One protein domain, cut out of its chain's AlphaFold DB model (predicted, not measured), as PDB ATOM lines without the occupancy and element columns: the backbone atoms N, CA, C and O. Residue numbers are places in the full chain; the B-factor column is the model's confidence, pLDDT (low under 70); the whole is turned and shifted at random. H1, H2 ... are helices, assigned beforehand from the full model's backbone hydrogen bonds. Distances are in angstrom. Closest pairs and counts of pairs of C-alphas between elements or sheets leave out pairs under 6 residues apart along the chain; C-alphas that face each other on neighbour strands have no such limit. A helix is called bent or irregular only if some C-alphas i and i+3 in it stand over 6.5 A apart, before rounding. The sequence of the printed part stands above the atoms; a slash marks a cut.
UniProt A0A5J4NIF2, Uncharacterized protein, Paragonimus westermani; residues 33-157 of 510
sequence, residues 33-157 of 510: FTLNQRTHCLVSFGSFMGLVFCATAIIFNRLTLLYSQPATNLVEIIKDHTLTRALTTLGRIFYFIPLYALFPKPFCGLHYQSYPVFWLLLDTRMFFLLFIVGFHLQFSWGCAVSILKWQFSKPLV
ATOM      1  N   PHE A  33     -37.550  70.192   8.529       43.97
ATOM      2  CA  PHE A  33     -36.986  69.686   7.296       43.97
ATOM      3  C   PHE A  33     -38.091  68.838   6.691       43.97
ATOM      4  O   PHE A  33     -38.658  67.981   7.379       43.97
ATOM      5  N   THR A  34     -38.434  69.101   5.435       47.94
ATOM      6  CA  THR A  34     -39.230  68.204   4.603       47.94
ATOM      7  C   THR A  34     -38.403  66.938   4.409       47.94
ATOM      8  O   THR A  34     -37.857  66.645   3.347       47.94
ATOM      9  N   LEU A  35     -38.218  66.217   5.512       55.03
ATOM     10  CA  LEU A  35     -37.464  65.003   5.635       55.03
ATOM     11  C   LEU A  35     -38.197  64.059   4.714       55.03
ATOM     12  O   LEU A  35     -39.360  63.718   4.939       55.03
ATOM     13  N   ASN A  36     -37.527  63.751   3.607       74.56
ATOM     14  CA  ASN A  36     -38.074  62.927   2.553       74.56
ATOM     15  C   ASN A  36     -38.720  61.704   3.217       74.56
ATOM     16  O   ASN A  36     -38.078  61.044   4.037       74.56
ATOM     17  N   GLN A  37     -39.991  61.432   2.905       76.25
ATOM     18  CA  GLN A  37     -40.786  60.354   3.508       76.25
ATOM     19  C   GLN A  37     -40.015  59.024   3.546       76.25
ATOM     20  O   GLN A  37     -40.171  58.217   4.463       76.25
ATOM     21  N   ARG A  38     -39.120  58.830   2.570       82.69
ATOM     22  CA  ARG A  38     -38.166  57.725   2.507       82.69
ATOM     23  C   ARG A  38     -37.220  57.652   3.707       82.69
ATOM     24  O   ARG A  38     -37.121  56.609   4.343       82.69
ATOM     25  N   THR A  39     -36.553  58.749   4.040       83.56
ATOM     26  CA  THR A  39     -35.657  58.831   5.199       83.56
ATOM     27  C   THR A  39     -36.433  58.601   6.489       83.56
ATOM     28  O   THR A  39     -35.981  57.851   7.347       83.56
ATOM     29  N   HIS A  40     -37.634  59.172   6.594       82.88
ATOM     30  CA  HIS A  40     -38.499  58.970   7.752       82.88
ATOM     31  C   HIS A  40     -38.861  57.486   7.956       82.88
ATOM     32  O   HIS A  40     -38.735  56.941   9.056       82.88
ATOM     33  N   CYS A  41     -39.262  56.811   6.877       87.38
ATOM     34  CA  CYS A  41     -39.547  55.380   6.882       87.38
ATOM     35  C   CYS A  41     -38.310  54.558   7.280       87.38
ATOM     36  O   CYS A  41     -38.415  53.658   8.112       87.38
ATOM     37  N   LEU A  42     -37.134  54.904   6.747       91.12
ATOM     38  CA  LEU A  42     -35.879  54.208   7.039       91.12
ATOM     39  C   LEU A  42     -35.462  54.351   8.510       91.12
ATOM     40  O   LEU A  42     -35.085  53.363   9.135       91.12
ATOM     41  N   VAL A  43     -35.570  55.559   9.074       89.00
ATOM     42  CA  VAL A  43     -35.291  55.820  10.497       89.00
ATOM     43  C   VAL A  43     -36.278  55.056  11.376       89.00
ATOM     44  O   VAL A  43     -35.859  54.329  12.273       89.00
ATOM     45  N   SER A  44     -37.575  55.129  11.059       88.62
ATOM     46  CA  SER A  44     -38.624  54.393  11.780       88.62
ATOM     47  C   SER A  44     -38.384  52.881  11.755       88.62
ATOM     48  O   SER A  44     -38.554  52.201  12.768       88.62
ATOM     49  N   PHE A  45     -37.942  52.348  10.614       94.38
ATOM     50  CA  PHE A  45     -37.578  50.942  10.478       94.38
ATOM     51  C   PHE A  45     -36.349  50.575  11.316       94.38
ATOM     52  O   PHE A  45     -36.350  49.537  11.978       94.38
ATOM     53  N   GLY A  46     -35.322  51.428  11.343       93.31
ATOM     54  CA  GLY A  46     -34.154  51.252  12.210       93.31
ATOM     55  C   GLY A  46     -34.538  51.190  13.692       93.31
ATOM     56  O   GLY A  46     -34.130  50.265  14.397       93.31
ATOM     57  N   SER A  47     -35.397  52.109  14.146       90.00
ATOM     58  CA  SER A  47     -35.937  52.116  15.512       90.00
ATOM     59  C   SER A  47     -36.760  50.862  15.817       90.00
ATOM     60  O   SER A  47     -36.575  50.245  16.868       90.00
ATOM     61  N   PHE A  48     -37.622  50.432  14.887       93.69
ATOM     62  CA  PHE A  48     -38.380  49.182  15.005       93.69
ATOM     63  C   PHE A  48     -37.455  47.967  15.146       93.69
ATOM     64  O   PHE A  48     -37.648  47.143  16.041       93.69
ATOM     65  N   MET A  49     -36.412  47.875  14.317       94.62
ATOM     66  CA  MET A  49     -35.422  46.797  14.392       94.62
ATOM     67  C   MET A  49     -34.697  46.781  15.741       94.62
ATOM     68  O   MET A  49     -34.519  45.700  16.307       94.62
ATOM     69  N   GLY A  50     -34.328  47.952  16.271       90.56
ATOM     70  CA  GLY A  50     -33.725  48.094  17.600       90.56
ATOM     71  C   GLY A  50     -34.638  47.610  18.719       90.56
ATOM     72  O   GLY A  50     -34.235  46.772  19.523       90.56
ATOM     73  N   LEU A  51     -35.898  48.051  18.723       91.06
ATOM     74  CA  LEU A  51     -36.883  47.626  19.718       91.06
ATOM     75  C   LEU A  51     -37.103  46.112  19.669       91.06
ATOM     76  O   LEU A  51     -37.024  45.445  20.701       91.06
ATOM     77  N   VAL A  52     -37.329  45.551  18.476       91.94
ATOM     78  CA  VAL A  52     -37.526  44.103  18.306       91.94
ATOM     79  C   VAL A  52     -36.289  43.334  18.763       91.94
ATOM     80  O   VAL A  52     -36.428  42.289  19.399       91.94
ATOM     81  N   PHE A  53     -35.084  43.830  18.476       91.19
ATOM     82  CA  PHE A  53     -33.848  43.220  18.955       91.19
ATOM     83  C   PHE A  53     -33.770  43.224  20.488       91.19
ATOM     84  O   PHE A  53     -33.574  42.156  21.069       91.19
ATOM     85  N   CYS A  54     -34.001  44.366  21.141       87.50
ATOM     86  CA  CYS A  54     -34.007  44.479  22.603       87.50
ATOM     87  C   CYS A  54     -35.061  43.566  23.243       87.50
ATOM     88  O   CYS A  54     -34.742  42.793  24.144       87.50
ATOM     89  N   ALA A  55     -36.295  43.577  22.730       90.25
ATOM     90  CA  ALA A  55     -37.362  42.702  23.207       90.25
ATOM     91  C   ALA A  55     -36.994  41.219  23.039       90.25
ATOM     92  O   ALA A  55     -37.167  40.431  23.962       90.25
ATOM     93  N   THR A  56     -36.413  40.838  21.896       86.81
ATOM     94  CA  THR A  56     -35.939  39.464  21.654       86.81
ATOM     95  C   THR A  56     -34.814  39.091  22.625       86.81
ATOM     96  O   THR A  56     -34.801  37.980  23.153       86.81
ATOM     97  N   ALA A  57     -33.868  39.996  22.878       82.44
ATOM     98  CA  ALA A  57     -32.762  39.755  23.800       82.44
ATOM     99  C   ALA A  57     -33.258  39.515  25.236       82.44
ATOM    100  O   ALA A  57     -32.781  38.580  25.883       82.44
ATOM    101  N   ILE A  58     -34.244  40.304  25.682       82.88
ATOM    102  CA  ILE A  58     -34.875  40.199  27.005       82.88
ATOM    103  C   ILE A  58     -35.733  38.928  27.107       82.88
ATOM    104  O   ILE A  58     -35.511  38.117  28.001       82.88
ATOM    105  N   ILE A  59     -36.675  38.715  26.178       84.25
ATOM    106  CA  ILE A  59     -37.650  37.606  26.232       84.25
ATOM    107  C   ILE A  59     -36.955  36.249  26.174       84.25
ATOM    108  O   ILE A  59     -37.234  35.368  26.981       84.25
ATOM    109  N   PHE A  60     -36.033  36.071  25.226       79.88
ATOM    110  CA  PHE A  60     -35.309  34.805  25.090       79.88
ATOM    111  C   PHE A  60     -34.163  34.674  26.087       79.88
ATOM    112  O   PHE A  60     -33.379  33.731  25.978       79.88
ATOM    113  N   ASN A  61     -34.037  35.642  26.999       74.62
ATOM    114  CA  ASN A  61     -32.976  35.731  27.979       74.62
ATOM    115  C   ASN A  61     -31.617  35.395  27.352       74.62
ATOM    116  O   ASN A  61     -30.823  34.624  27.890       74.62
ATOM    117  N   ARG A  62     -31.353  35.922  26.146       61.25
ATOM    118  CA  ARG A  62     -30.145  35.545  25.393       61.25
ATOM    119  C   ARG A  62     -28.866  35.988  26.104       61.25
ATOM    120  O   ARG A  62     -27.797  35.548  25.688       61.25
ATOM    121  N   LEU A  63     -29.001  36.820  27.136       58.84
ATOM    122  CA  LEU A  63     -27.959  37.255  28.056       58.84
ATOM    123  C   LEU A  63     -27.718  36.274  29.214       58.84
ATOM    124  O   LEU A  63     -26.623  36.299  29.764       58.84
ATOM    125  N   THR A  64     -28.657  35.380  29.561       57.66
ATOM    126  CA  THR A  64     -28.310  34.265  30.453       57.66
ATOM    127  C   THR A  64     -27.316  33.348  29.760       57.66
ATOM    128  O   THR A  64     -27.605  32.704  28.748       57.66
ATOM    129  N   LEU A  65     -26.108  33.349  30.311       53.38
ATOM    130  CA  LEU A  65     -24.977  32.534  29.912       53.38
ATOM    131  C   LEU A  65     -25.295  31.062  30.180       53.38
ATOM    132  O   LEU A  65     -24.992  30.517  31.234       53.38
ATOM    133  N   LEU A  66     -25.945  30.403  29.224       52.41
ATOM    134  CA  LEU A  66     -25.963  28.946  29.168       52.41
ATOM    135  C   LEU A  66     -24.592  28.492  28.650       52.41
ATOM    136  O   LEU A  66     -24.294  28.597  27.462       52.41
ATOM    137  N   TYR A  67     -23.755  28.037  29.585       51.44
ATOM    138  CA  TYR A  67     -22.314  27.775  29.455       51.44
ATOM    139  C   TYR A  67     -21.905  26.580  28.568       51.44
ATOM    140  O   TYR A  67     -20.756  26.158  28.614       51.44
ATOM    141  N   SER A  68     -22.789  26.012  27.747       49.91
ATOM    142  CA  SER A  68     -22.504  24.740  27.059       49.91
ATOM    143  C   SER A  68     -22.420  24.838  25.533       49.91
ATOM    144  O   SER A  68     -22.848  23.911  24.842       49.91
ATOM    145  N   GLN A  69     -21.917  25.943  24.974       55.16
ATOM    146  CA  GLN A  69     -21.652  25.988  23.531       55.16
ATOM    147  C   GLN A  69     -20.210  25.565  23.213       55.16
ATOM    148  O   GLN A  69     -19.275  26.177  23.728       55.16
ATOM    149  N   PRO A  70     -20.009  24.536  22.365       59.97
ATOM    150  CA  PRO A  70     -18.680  24.146  21.912       59.97
ATOM    151  C   PRO A  70     -18.044  25.259  21.068       59.97
ATOM    152  O   PRO A  70     -18.739  26.018  20.385       59.97
ATOM    153  N   ALA A  71     -16.711  25.345  21.109       55.75
ATOM    154  CA  ALA A  71     -15.932  26.298  20.326       55.75
ATOM    155  C   ALA A  71     -16.137  26.033  18.827       55.75
ATOM    156  O   ALA A  71     -15.560  25.113  18.256       55.75
ATOM    157  N   THR A  72     -16.994  26.830  18.199       63.38
ATOM    158  CA  THR A  72     -17.249  26.784  16.758       63.38
ATOM    159  C   THR A  72     -16.383  27.822  16.054       63.38
ATOM    160  O   THR A  72     -16.108  28.901  16.590       63.38
ATOM    161  N   ASN A  73     -15.909  27.494  14.852       77.62
ATOM    162  CA  ASN A  73     -15.085  28.399  14.060       77.62
ATOM    163  C   ASN A  73     -15.884  29.658  13.693       77.62
ATOM    164  O   ASN A  73     -17.016  29.575  13.220       77.62
ATOM    165  N   LEU A  74     -15.278  30.838  13.840       73.44
ATOM    166  CA  LEU A  74     -15.941  32.127  13.598       73.44
ATOM    167  C   LEU A  74     -16.507  32.249  12.167       73.44
ATOM    168  O   LEU A  74     -17.548  32.865  11.959       73.44
ATOM    169  N   VAL A  75     -15.865  31.604  11.191       78.25
ATOM    170  CA  VAL A  75     -16.328  31.542   9.794       78.25
ATOM    171  C   VAL A  75     -17.618  30.726   9.651       78.25
ATOM    172  O   VAL A  75     -18.515  31.117   8.905       78.25
ATOM    173  N   GLU A  76     -17.736  29.626  10.387       77.56
ATOM    174  CA  GLU A  76     -18.914  28.753  10.391       77.56
ATOM    175  C   GLU A  76     -20.099  29.455  11.069       77.56
ATOM    176  O   GLU A  76     -21.192  29.524  10.506       77.56
ATOM    177  N   ILE A  77     -19.828  30.143  12.187       73.06
ATOM    178  CA  ILE A  77     -20.777  31.034  12.870       73.06
ATOM    179  C   ILE A  77     -21.294  32.117  11.910       73.06
ATOM    180  O   ILE A  77     -22.498  32.381  11.857       73.06
ATOM    181  N   ILE A  78     -20.413  32.758  11.134       80.94
ATOM    182  CA  ILE A  78     -20.826  33.787  10.170       80.94
ATOM    183  C   ILE A  78     -21.699  33.179   9.072       80.94
ATOM    184  O   ILE A  78     -22.746  33.749   8.759       80.94
ATOM    185  N   LYS A  79     -21.307  32.042   8.492       84.75
ATOM    186  CA  LYS A  79     -22.024  31.427   7.367       84.75
ATOM    187  C   LYS A  79     -23.458  31.041   7.746       84.75
ATOM    188  O   LYS A  79     -24.398  31.480   7.077       84.75
ATOM    189  N   ASP A  80     -23.631  30.324   8.851       79.56
ATOM    190  CA  ASP A  80     -24.942  29.806   9.268       79.56
ATOM    191  C   ASP A  80     -25.869  30.914   9.778       79.56
ATOM    192  O   ASP A  80     -27.092  30.906   9.560       79.56
ATOM    193  N   HIS A  81     -25.298  31.942  10.407       82.88
ATOM    194  CA  HIS A  81     -26.083  33.085  10.848       82.88
ATOM    195  C   HIS A  81     -26.397  34.079   9.734       82.88
ATOM    196  O   HIS A  81     -27.398  34.780   9.857       82.88
ATOM    197  N   THR A  82     -25.624  34.146   8.648       90.38
ATOM    198  CA  THR A  82     -25.874  35.116   7.569       90.38
ATOM    199  C   THR A  82     -27.207  34.851   6.874       90.38
ATOM    200  O   THR A  82     -28.037  35.759   6.793       90.38
ATOM    201  N   LEU A  83     -27.458  33.609   6.441       90.50
ATOM    202  CA  LEU A  83     -28.706  33.251   5.756       90.50
ATOM    203  C   LEU A  83     -29.914  33.414   6.683       90.50
ATOM    204  O   LEU A  83     -30.904  34.052   6.325       90.50
ATOM    205  N   THR A  84     -29.799  32.892   7.906       91.00
ATOM    206  CA  THR A  84     -30.854  33.003   8.918       91.00
ATOM    207  C   THR A  84     -31.183  34.469   9.198       91.00
ATOM    208  O   THR A  84     -32.350  34.849   9.229       91.00
ATOM    209  N   ARG A  85     -30.166  35.331   9.338       91.94
ATOM    210  CA  ARG A  85     -30.370  36.765   9.575       91.94
ATOM    211  C   ARG A  85     -31.007  37.454   8.376       91.94
ATOM    212  O   ARG A  85     -31.952  38.206   8.584       91.94
ATOM    213  N   ALA A  86     -30.579  37.145   7.153       94.75
ATOM    214  CA  ALA A  86     -31.200  37.670   5.936       94.75
ATOM    215  C   ALA A  86     -32.697  37.319   5.853       94.75
ATOM    216  O   ALA A  86     -33.523  38.208   5.640       94.75
ATOM    217  N   LEU A  87     -33.062  36.059   6.114       95.12
ATOM    218  CA  LEU A  87     -34.462  35.620   6.143       95.12
ATOM    219  C   LEU A  87     -35.257  36.299   7.266       95.12
ATOM    220  O   LEU A  87     -36.373  36.763   7.033       95.12
ATOM    221  N   THR A  88     -34.680  36.432   8.466       93.75
ATOM    222  CA  THR A  88     -35.353  37.153   9.561       93.75
ATOM    223  C   THR A  88     -35.554  38.632   9.244       93.75
ATOM    224  O   THR A  88     -36.593  39.186   9.594       93.75
ATOM    225  N   THR A  89     -34.604  39.272   8.555       96.00
ATOM    226  CA  THR A  89     -34.739  40.659   8.103       96.00
ATOM    227  C   THR A  89     -35.870  40.789   7.092       96.00
ATOM    228  O   THR A  89     -36.710  41.668   7.258       96.00
ATOM    229  N   LEU A  90     -35.949  39.894   6.101       96.25
ATOM    230  CA  LEU A  90     -37.058  39.878   5.139       96.25
ATOM    231  C   LEU A  90     -38.406  39.729   5.846       96.25
ATOM    232  O   LEU A  90     -39.303  40.536   5.615       96.25
ATOM    233  N   GLY A  91     -38.525  38.766   6.765       95.56
ATOM    234  CA  GLY A  91     -39.737  38.594   7.568       95.56
ATOM    235  C   GLY A  91     -40.116  39.876   8.313       95.56
ATOM    236  O   GLY A  91     -41.250  40.336   8.226       95.56
ATOM    237  N   ARG A  92     -39.153  40.519   8.984       95.06
ATOM    238  CA  ARG A  92     -39.384  41.776   9.715       95.06
ATOM    239  C   ARG A  92     -39.771  42.944   8.813       95.06
ATOM    240  O   ARG A  92     -40.567  43.767   9.247       95.06
ATOM    241  N   ILE A  93     -39.265  43.011   7.583       95.19
ATOM    242  CA  ILE A  93     -39.698  44.013   6.598       95.19
ATOM    243  C   ILE A  93     -41.164  43.785   6.230       95.19
ATOM    244  O   ILE A  93     -41.952  44.729   6.276       95.19
ATOM    245  N   PHE A  94     -41.557  42.537   5.956       93.69
ATOM    246  CA  PHE A  94     -42.953  42.198   5.665       93.69
ATOM    247  C   PHE A  94     -43.904  42.475   6.836       93.69
ATOM    248  O   PHE A  94     -45.059  42.801   6.592       93.69
ATOM    249  N   TYR A  95     -43.435  42.408   8.087       93.88
ATOM    250  CA  TYR A  95     -44.217  42.835   9.256       93.88
ATOM    251  C   TYR A  95     -44.232  44.353   9.452       93.88
ATOM    252  O   TYR A  95     -45.257  44.922   9.827       93.88
ATOM    253  N   PHE A  96     -43.106  45.022   9.210       93.81
ATOM    254  CA  PHE A  96     -42.973  46.456   9.430       93.81
ATOM    255  C   PHE A  96     -43.824  47.272   8.460       93.81
ATOM    256  O   PHE A  96     -44.473  48.219   8.882       93.81
ATOM    257  N   ILE A  97     -43.851  46.911   7.177       90.94
ATOM    258  CA  ILE A  97     -44.585  47.667   6.157       90.94
ATOM    259  C   ILE A  97     -46.086  47.821   6.485       90.94
ATOM    260  O   ILE A  97     -46.558  48.959   6.503       90.94
ATOM    261  N   PRO A  98     -46.857  46.754   6.783       89.56
ATOM    262  CA  PRO A  98     -48.261  46.899   7.162       89.56
ATOM    263  C   PRO A  98     -48.422  47.610   8.510       89.56
ATOM    264  O   PRO A  98     -49.363  48.378   8.675       89.56
ATOM    265  N   LEU A  99     -47.496  47.428   9.459       89.31
ATOM    266  CA  LEU A  99     -47.525  48.153  10.731       89.31
ATOM    267  C   LEU A  99     -47.353  49.668  10.521       89.31
ATOM    268  O   LEU A  99     -48.116  50.464  11.064       89.31
ATOM    269  N   TYR A 100     -46.392  50.058   9.686       87.12
ATOM    270  CA  TYR A 100     -46.148  51.440   9.282       87.12
ATOM    271  C   TYR A 100     -47.349  52.019   8.519       87.12
ATOM    272  O   TYR A 100     -47.694  53.184   8.701       87.12
ATOM    273  N   ALA A 101     -48.026  51.187   7.718       84.81
ATOM    274  CA  ALA A 101     -49.243  51.555   7.000       84.81
ATOM    275  C   ALA A 101     -50.430  51.847   7.928       84.81
ATOM    276  O   ALA A 101     -51.169  52.805   7.710       84.81
ATOM    277  N   LEU A 102     -50.629  50.992   8.936       85.00
ATOM    278  CA  LEU A 102     -51.764  51.049   9.859       85.00
ATOM    279  C   LEU A 102     -51.607  52.154  10.905       85.00
ATOM    280  O   LEU A 102     -52.596  52.748  11.335       85.00
ATOM    281  N   PHE A 103     -50.369  52.448  11.301       82.25
ATOM    282  CA  PHE A 103     -50.069  53.412  12.350       82.25
ATOM    283  C   PHE A 103     -49.142  54.522  11.846       82.25
ATOM    284  O   PHE A 103     -48.042  54.665  12.363       82.25
ATOM    285  N   PRO A 104     -49.562  55.366  10.887       69.94
ATOM    286  CA  PRO A 104     -48.701  56.428  10.385       69.94
ATOM    287  C   PRO A 104     -48.457  57.521  11.430       69.94
ATOM    288  O   PRO A 104     -47.371  58.070  11.477       69.94
ATOM    289  N   LYS A 105     -49.434  57.802  12.304       67.88
ATOM    290  CA  LYS A 105     -49.399  58.897  13.295       67.88
ATOM    291  C   LYS A 105     -48.227  58.874  14.295       67.88
ATOM    292  O   LYS A 105     -47.694  59.945  14.557       67.88
ATOM    293  N   PRO A 106     -47.832  57.732  14.899       64.06
ATOM    294  CA  PRO A 106     -46.652  57.691  15.769       64.06
ATOM    295  C   PRO A 106     -45.333  57.888  15.015       64.06
ATOM    296  O   PRO A 106     -44.327  58.185  15.646       64.06
ATOM    297  N   PHE A 107     -45.332  57.714  13.692       60.56
ATOM    298  CA  PHE A 107     -44.138  57.823  12.868       60.56
ATOM    299  C   PHE A 107     -44.121  59.170  12.138       60.56
ATOM    300  O   PHE A 107     -43.320  60.032  12.458       60.56
ATOM    301  N   CYS A 108     -45.018  59.398  11.188       56.94
ATOM    302  CA  CYS A 108     -45.142  60.658  10.467       56.94
ATOM    303  C   CYS A 108     -46.052  61.602  11.264       56.94
ATOM    304  O   CYS A 108     -47.237  61.309  11.428       56.94
ATOM    305  N   GLY A 109     -45.518  62.724  11.754       58.28
ATOM    306  CA  GLY A 109     -46.301  63.769  12.425       58.28
ATOM    307  C   GLY A 109     -47.544  64.225  11.636       58.28
ATOM    308  O   GLY A 109     -47.739  63.864  10.479       58.28
ATOM    309  N   LEU A 110     -48.397  65.033  12.278       53.62
ATOM    310  CA  LEU A 110     -49.787  65.383  11.909       53.62
ATOM    311  C   LEU A 110     -50.102  65.720  10.428       53.62
ATOM    312  O   LEU A 110     -51.272  65.668  10.050       53.62
ATOM    313  N   HIS A 111     -49.121  66.013   9.573       57.81
ATOM    314  CA  HIS A 111     -49.307  66.196   8.132       57.81
ATOM    315  C   HIS A 111     -49.062  64.910   7.334       57.81
ATOM    316  O   HIS A 111     -48.100  64.776   6.581       57.81
ATOM    317  N   TYR A 112     -49.986  63.958   7.471       56.94
ATOM    318  CA  TYR A 112     -50.003  62.767   6.629       56.94
ATOM    319  C   TYR A 112     -50.739  63.053   5.315       56.94
ATOM    320  O   TYR A 112     -51.968  63.072   5.261       56.94
ATOM    321  N   GLN A 113     -49.985  63.267   4.238       61.25
ATOM    322  CA  GLN A 113     -50.521  63.202   2.883       61.25
ATOM    323  C   GLN A 113     -50.694  61.714   2.549       61.25
ATOM    324  O   GLN A 113     -49.704  60.985   2.493       61.25
ATOM    325  N   SER A 114     -51.944  61.250   2.412       60.97
ATOM    326  CA  SER A 114     -52.314  59.854   2.119       60.97
ATOM    327  C   SER A 114     -51.784  59.387   0.763       60.97
ATOM    328  O   SER A 114     -52.538  59.191  -0.188       60.97
ATOM    329  N   TYR A 115     -50.477  59.176   0.657       62.56
ATOM    330  CA  TYR A 115     -49.937  58.342  -0.398       62.56
ATOM    331  C   TYR A 115     -50.324  56.890  -0.094       62.56
ATOM    332  O   TYR A 115     -50.180  56.447   1.053       62.56
ATOM    333  N   PRO A 116     -50.829  56.135  -1.085       69.81
ATOM    334  CA  PRO A 116     -51.176  54.741  -0.878       69.81
ATOM    335  C   PRO A 116     -49.915  53.999  -0.446       69.81
ATOM    336  O   PRO A 116     -48.945  53.937  -1.195       69.81
ATOM    337  N   VAL A 117     -49.927  53.414   0.749       65.25
ATOM    338  CA  VAL A 117     -48.793  52.653   1.305       65.25
ATOM    339  C   VAL A 117     -48.378  51.495   0.386       65.25
ATOM    340  O   VAL A 117     -47.231  51.056   0.384       65.25
ATOM    341  N   PHE A 118     -49.290  51.077  -0.491       69.88
ATOM    342  CA  PHE A 118     -49.035  50.177  -1.609       69.88
ATOM    343  C   PHE A 118     -47.876  50.624  -2.524       69.88
ATOM    344  O   PHE A 118     -47.104  49.786  -2.984       69.88
ATOM    345  N   TRP A 119     -47.672  51.927  -2.734       74.38
ATOM    346  CA  TRP A 119     -46.539  52.431  -3.520       74.38
ATOM    347  C   TRP A 119     -45.193  52.220  -2.835       74.38
ATOM    348  O   TRP A 119     -44.185  52.049  -3.512       74.38
ATOM    349  N   LEU A 120     -45.175  52.169  -1.502       66.94
ATOM    350  CA  LEU A 120     -43.959  51.874  -0.751       66.94
ATOM    351  C   LEU A 120     -43.526  50.407  -0.936       66.94
ATOM    352  O   LEU A 120     -42.332  50.129  -0.954       66.94
ATOM    353  N   LEU A 121     -44.486  49.484  -1.112       68.62
ATOM    354  CA  LEU A 121     -44.225  48.074  -1.447       68.62
ATOM    355  C   LEU A 121     -43.693  47.901  -2.871       68.62
ATOM    356  O   LEU A 121     -42.862  47.028  -3.114       68.62
ATOM    357  N   LEU A 122     -44.171  48.723  -3.804       76.50
ATOM    358  CA  LEU A 122     -43.741  48.697  -5.204       76.50
ATOM    359  C   LEU A 122     -42.393  49.396  -5.432       76.50
ATOM    360  O   LEU A 122     -41.731  49.139  -6.440       76.50
ATOM    361  N   ASP A 123     -41.958  50.255  -4.507       87.81
ATOM    362  CA  ASP A 123     -40.654  50.909  -4.583       87.81
ATOM    363  C   ASP A 123     -39.533  49.928  -4.199       87.81
ATOM    364  O   ASP A 123     -39.067  49.851  -3.058       87.81
ATOM    365  N   THR A 124     -39.069  49.177  -5.200       89.00
ATOM    366  CA  THR A 124     -37.964  48.211  -5.088       89.00
ATOM    367  C   THR A 124     -36.703  48.811  -4.464       89.00
ATOM    368  O   THR A 124     -35.983  48.112  -3.746       89.00
ATOM    369  N   ARG A 125     -36.441  50.113  -4.670       90.31
ATOM    370  CA  ARG A 125     -35.283  50.800  -4.079       90.31
ATOM    371  C   ARG A 125     -35.443  50.953  -2.573       90.31
ATOM    372  O   ARG A 125     -34.490  50.712  -1.835       90.31
ATOM    373  N   MET A 126     -36.639  51.319  -2.114       89.50
ATOM    374  CA  MET A 126     -36.940  51.419  -0.685       89.50
ATOM    375  C   MET A 126     -36.902  50.057  -0.007       89.50
ATOM    376  O   MET A 126     -36.291  49.929   1.051       89.50
ATOM    377  N   PHE A 127     -37.463  49.027  -0.640       92.88
ATOM    378  CA  PHE A 127     -37.373  47.662  -0.125       92.88
ATOM    379  C   PHE A 127     -35.913  47.208   0.036       92.88
ATOM    380  O   PHE A 127     -35.537  46.679   1.082       92.88
ATOM    381  N   PHE A 128     -35.067  47.473  -0.964       94.44
ATOM    382  CA  PHE A 128     -33.645  47.137  -0.907       94.44
ATOM    383  C   PHE A 128     -32.893  47.920   0.183       94.44
ATOM    384  O   PHE A 128     -32.070  47.346   0.893       94.44
ATOM    385  N   LEU A 129     -33.210  49.205   0.376       93.62
ATOM    386  CA  LEU A 129     -32.649  50.020   1.462       93.62
ATOM    387  C   LEU A 129     -33.053  49.496   2.844       93.62
ATOM    388  O   LEU A 129     -32.194  49.352   3.715       93.62
ATOM    389  N   LEU A 130     -34.333  49.160   3.036       94.88
ATOM    390  CA  LEU A 130     -34.819  48.528   4.265       94.88
ATOM    391  C   LEU A 130     -34.101  47.194   4.501       94.88
ATOM    392  O   LEU A 130     -33.656  46.922   5.614       94.88
ATOM    393  N   PHE A 131     -33.902  46.392   3.453       96.38
ATOM    394  CA  PHE A 131     -33.146  45.148   3.550       96.38
ATOM    395  C   PHE A 131     -31.699  45.375   3.984       96.38
ATOM    396  O   PHE A 131     -31.273  44.755   4.956       96.38
ATOM    397  N   ILE A 132     -30.961  46.282   3.336       95.38
ATOM    398  CA  ILE A 132     -29.566  46.572   3.697       95.38
ATOM    399  C   ILE A 132     -29.466  47.051   5.145       95.38
ATOM    400  O   ILE A 132     -28.665  46.512   5.908       95.38
ATOM    401  N   VAL A 133     -30.277  48.038   5.537       95.25
ATOM    402  CA  VAL A 133     -30.220  48.615   6.888       95.25
ATOM    403  C   VAL A 133     -30.620  47.579   7.932       95.25
ATOM    404  O   VAL A 133     -29.905  47.381   8.915       95.25
ATOM    405  N   GLY A 134     -31.717  46.859   7.706       95.56
ATOM    406  CA  GLY A 134     -32.189  45.833   8.631       95.56
ATOM    407  C   GLY A 134     -31.204  44.678   8.760       95.56
ATOM    408  O   GLY A 134     -30.939  44.212   9.867       95.56
ATOM    409  N   PHE A 135     -30.613  44.244   7.646       95.88
ATOM    410  CA  PHE A 135     -29.589  43.209   7.640       95.88
ATOM    411  C   PHE A 135     -28.339  43.677   8.379       95.88
ATOM    412  O   PHE A 135     -27.857  42.950   9.241       95.88
ATOM    413  N   HIS A 136     -27.855  44.893   8.118       94.19
ATOM    414  CA  HIS A 136     -26.680  45.436   8.792       94.19
ATOM    415  C   HIS A 136     -26.875  45.554  10.311       94.19
ATOM    416  O   HIS A 136     -26.001  45.132  11.069       94.19
ATOM    417  N   LEU A 137     -28.027  46.053  10.772       93.19
ATOM    418  CA  LEU A 137     -28.344  46.146  12.204       93.19
ATOM    419  C   LEU A 137     -28.446  44.758  12.849       93.19
ATOM    420  O   LEU A 137     -27.785  44.475  13.844       93.19
ATOM    421  N   GLN A 138     -29.206  43.845  12.240       92.00
ATOM    422  CA  GLN A 138     -29.375  42.485  12.758       92.00
ATOM    423  C   GLN A 138     -28.055  41.697  12.752       92.00
ATOM    424  O   GLN A 138     -27.790  40.896  13.655       92.00
ATOM    425  N   PHE A 139     -27.221  41.910  11.734       90.44
ATOM    426  CA  PHE A 139     -25.918  41.277  11.611       90.44
ATOM    427  C   PHE A 139     -24.926  41.832  12.629       90.44
ATOM    428  O   PHE A 139     -24.336  41.050  13.371       90.44
ATOM    429  N   SER A 140     -24.777  43.153  12.719       90.50
ATOM    430  CA  SER A 140     -23.830  43.786  13.644       90.50
ATOM    431  C   SER A 140     -24.167  43.472  15.104       90.50
ATOM    432  O   SER A 140     -23.311  42.956  15.825       90.50
ATOM    433  N   TRP A 141     -25.421  43.654  15.526       91.44
ATOM    434  CA  TRP A 141     -25.841  43.338  16.895       91.44
ATOM    435  C   TRP A 141     -25.786  41.846  17.203       91.44
ATOM    436  O   TRP A 141     -25.350  41.443  18.281       91.44
ATOM    437  N   GLY A 142     -26.176  40.998  16.250       86.50
ATOM    438  CA  GLY A 142     -26.066  39.559  16.425       86.50
ATOM    439  C   GLY A 142     -24.610  39.100  16.554       86.50
ATOM    440  O   GLY A 142     -24.326  38.205  17.344       86.50
ATOM    441  N   CYS A 143     -23.681  39.686  15.793       84.50
ATOM    442  CA  CYS A 143     -22.249  39.412  15.928       84.50
ATOM    443  C   CYS A 143     -21.720  39.900  17.277       84.50
ATOM    444  O   CYS A 143     -21.013  39.147  17.937       84.50
ATOM    445  N   ALA A 144     -22.112  41.097  17.723       84.94
ATOM    446  CA  ALA A 144     -21.734  41.616  19.036       84.94
ATOM    447  C   ALA A 144     -22.178  40.677  20.170       84.94
ATOM    448  O   ALA A 144     -21.371  40.328  21.027       84.94
ATOM    449  N   VAL A 145     -23.420  40.181  20.136       84.25
ATOM    450  CA  VAL A 145     -23.910  39.205  21.125       84.25
ATOM    451  C   VAL A 145     -23.150  37.883  21.043       84.25
ATOM    452  O   VAL A 145     -22.801  37.331  22.081       84.25
ATOM    453  N   SER A 146     -22.868  37.368  19.845       81.00
ATOM    454  CA  SER A 146     -22.068  36.144  19.688       81.00
ATOM    455  C   SER A 146     -20.644  36.312  20.225       81.00
ATOM    456  O   SER A 146     -20.144  35.410  20.886       81.00
ATOM    457  N   ILE A 147     -20.012  37.467  19.995       79.94
ATOM    458  CA  ILE A 147     -18.681  37.782  20.528       79.94
ATOM    459  C   ILE A 147     -18.734  37.873  22.052       79.94
ATOM    460  O   ILE A 147     -17.898  37.264  22.711       79.94
ATOM    461  N   LEU A 148     -19.721  38.572  22.619       80.19
ATOM    462  CA  LEU A 148     -19.904  38.648  24.071       80.19
ATOM    463  C   LEU A 148     -20.078  37.252  24.672       80.19
ATOM    464  O   LEU A 148     -19.356  36.892  25.596       80.19
ATOM    465  N   LYS A 149     -20.965  36.429  24.100       77.62
ATOM    466  CA  LYS A 149     -21.150  35.035  24.522       77.62
ATOM    467  C   LYS A 149     -19.854  34.243  24.464       77.62
ATOM    468  O   LYS A 149     -19.542  33.557  25.423       77.62
ATOM    469  N   TRP A 150     -19.109  34.372  23.368       75.81
ATOM    470  CA  TRP A 150     -17.837  33.685  23.196       75.81
ATOM    471  C   TRP A 150     -16.796  34.118  24.232       75.81
ATOM    472  O   TRP A 150     -16.083  33.273  24.762       75.81
ATOM    473  N   GLN A 151     -16.719  35.413  24.550       75.19
ATOM    474  CA  GLN A 151     -15.808  35.914  25.581       75.19
ATOM    475  C   GLN A 151     -16.176  35.372  26.964       75.19
ATOM    476  O   GLN A 151     -15.290  34.923  27.682       75.19
ATOM    477  N   PHE A 152     -17.464  35.346  27.310       71.50
ATOM    478  CA  PHE A 152     -17.921  34.819  28.597       71.50
ATOM    479  C   PHE A 152     -17.888  33.287  28.688       71.50
ATOM    480  O   PHE A 152     -17.790  32.749  29.784       71.50
ATOM    481  N   SER A 153     -17.973  32.567  27.565       66.31
ATOM    482  CA  SER A 153     -17.903  31.101  27.546       66.31
ATOM    483  C   SER A 153     -16.478  30.559  27.565       66.31
ATOM    484  O   SER A 153     -16.304  29.343  27.639       66.31
ATOM    485  N   LYS A 154     -15.454  31.414  27.437       65.50
ATOM    486  CA  LYS A 154     -14.072  30.955  27.575       65.50
ATOM    487  C   LYS A 154     -13.900  30.412  28.992       65.50
ATOM    488  O   LYS A 154     -14.108  31.171  29.938       65.50
ATOM    489  N   PRO A 155     -13.538  29.128  29.158       53.75
ATOM    490  CA  PRO A 155     -13.207  28.627  30.477       53.75
ATOM    491  C   PRO A 155     -12.079  29.501  31.026       53.75
ATOM    492  O   PRO A 155     -11.100  29.751  30.317       53.75
ATOM    493  N   LEU A 156     -12.220  29.983  32.264       51.72
ATOM    494  CA  LEU A 156     -11.090  30.522  33.007       51.72
ATOM    495  C   LEU A 156     -10.105  29.367  33.193       51.72
ATOM    496  O   LEU A 156     -10.171  28.620  34.164       51.72
ATOM    497  N   VAL A 157      -9.196  29.193  32.234       48.88
ATOM    498  CA  VAL A 157      -8.020  28.332  32.376       48.88
ATOM    499  C   VAL A 157      -7.000  29.104  33.213       48.88
ATOM    500  O   VAL A 157      -5.876  29.363  32.796       48.88
TER     501      VAL A 157
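What this domain is: This is residues 33 to 157 of the 510 residues of an uncharacterized protein of Paragonimus westermani (UniProt A0A5J4NIF2). Three long helices, H1, H2 and H4, make an elongated body: H1 and H4 are side by side and run the same way, and H2 crosses H4 as an oblique X, running opposite ways to it. The centres of the three make a triangle, and the short helix H3 makes a small corner just before H4. The long link of residues 60 to 73 lies at one end of the body, where residues 154 to 157 also run out past H4, and the long link of residues 103 to 117 lies at the other end. The printed part has 125 residues with four named helices, in the order H1, H2, H3, H4, and no named strand; its class is all helix. The whole is loose, with a radius of gyration of the C-alphas of 17.8 A, and its C-alphas span 62 by 25 by 24 A.

How they stand to each other: H1, residues 37 to 59, touches H4, residues 124 to 153, with 14 pairs of C-alphas within 8 A. The closest are the C-alphas of Leu 42 and Leu 130, 6.4 A apart. The two helices run the same way at a shallow tilt of 28 degrees, and H4 touches H1 with residues 126 to 138 alone. H1 only just touches H2, residues 74 to 102, with 3 pairs of C-alphas within 8 A, and the closest, those of Phe 45 and Phe 96, are 7.1 A apart. H1 touches H2 with residues 45 to 49 alone, and H2 touches H1 with residues 92 to 96 alone; they run opposite ways at a steep tilt of 60 degrees. H2 touches H4 with residues 82 to 93 alone, and H4 touches H2 with residues 127 to 139 alone. The closest C-alphas there are those of Thr 89 and Phe 135, 5.8 A apart, and the two helices run opposite ways at a steep tilt of 47 degrees. H3, residues 118 to 122, and H2 are close but not clearly touching, with the C-alphas of Ile 97 and Leu 121 closest at 7.6 A. H3 and H4 touch only at the corner by their link, and only just, with 3 pairs of C-alphas within 8 A; the closest are those of Leu 121 and Phe 127, 7.0 A apart. H1 and H3 are apart. In H1, H3 and H4 every O i to N i+4 pair is within hydrogen-bond range, and in H2 22 of 25 are.

Where its parts are: H1 begins at C-alpha 37, at (-40.786, 60.354, 3.508), and runs from Gln 37 to Ile 59 over 32.3 A. H2 runs from Leu 74 to Leu 102, 40.7 A from first to last C-alpha, and begins at (-15.941, 32.127, 13.598). It has a kink of 30 degrees near residue 81; it is neither bent nor irregular, but only just, with C-alphas 80 and 83 6.2 A apart. H3, from Phe 118 to Leu 122, has five residues. H4 is the longest helix, with 30 residues from Thr 124 to Ser 153 over 42.0 A, and it ends at C-alpha 153, at (-17.903, 31.101, 27.546).

The domain as a whole: The outline is a rod, and the two C-alphas farthest apart, those of Gln 113 and Val 157, are 62.4 A from each other. The printed part has no cut. The links from H1 to H2, 14 residues, and from H2 to H3, 15 residues, are long, and the link from H3 to H4, one residue, is tight. The mean pLDDT of the printed part is 79.2, and 36 residues are under 70: residues 33 to 35, 62 to 72, 104 to 118, 120 to 121 and 153 to 157.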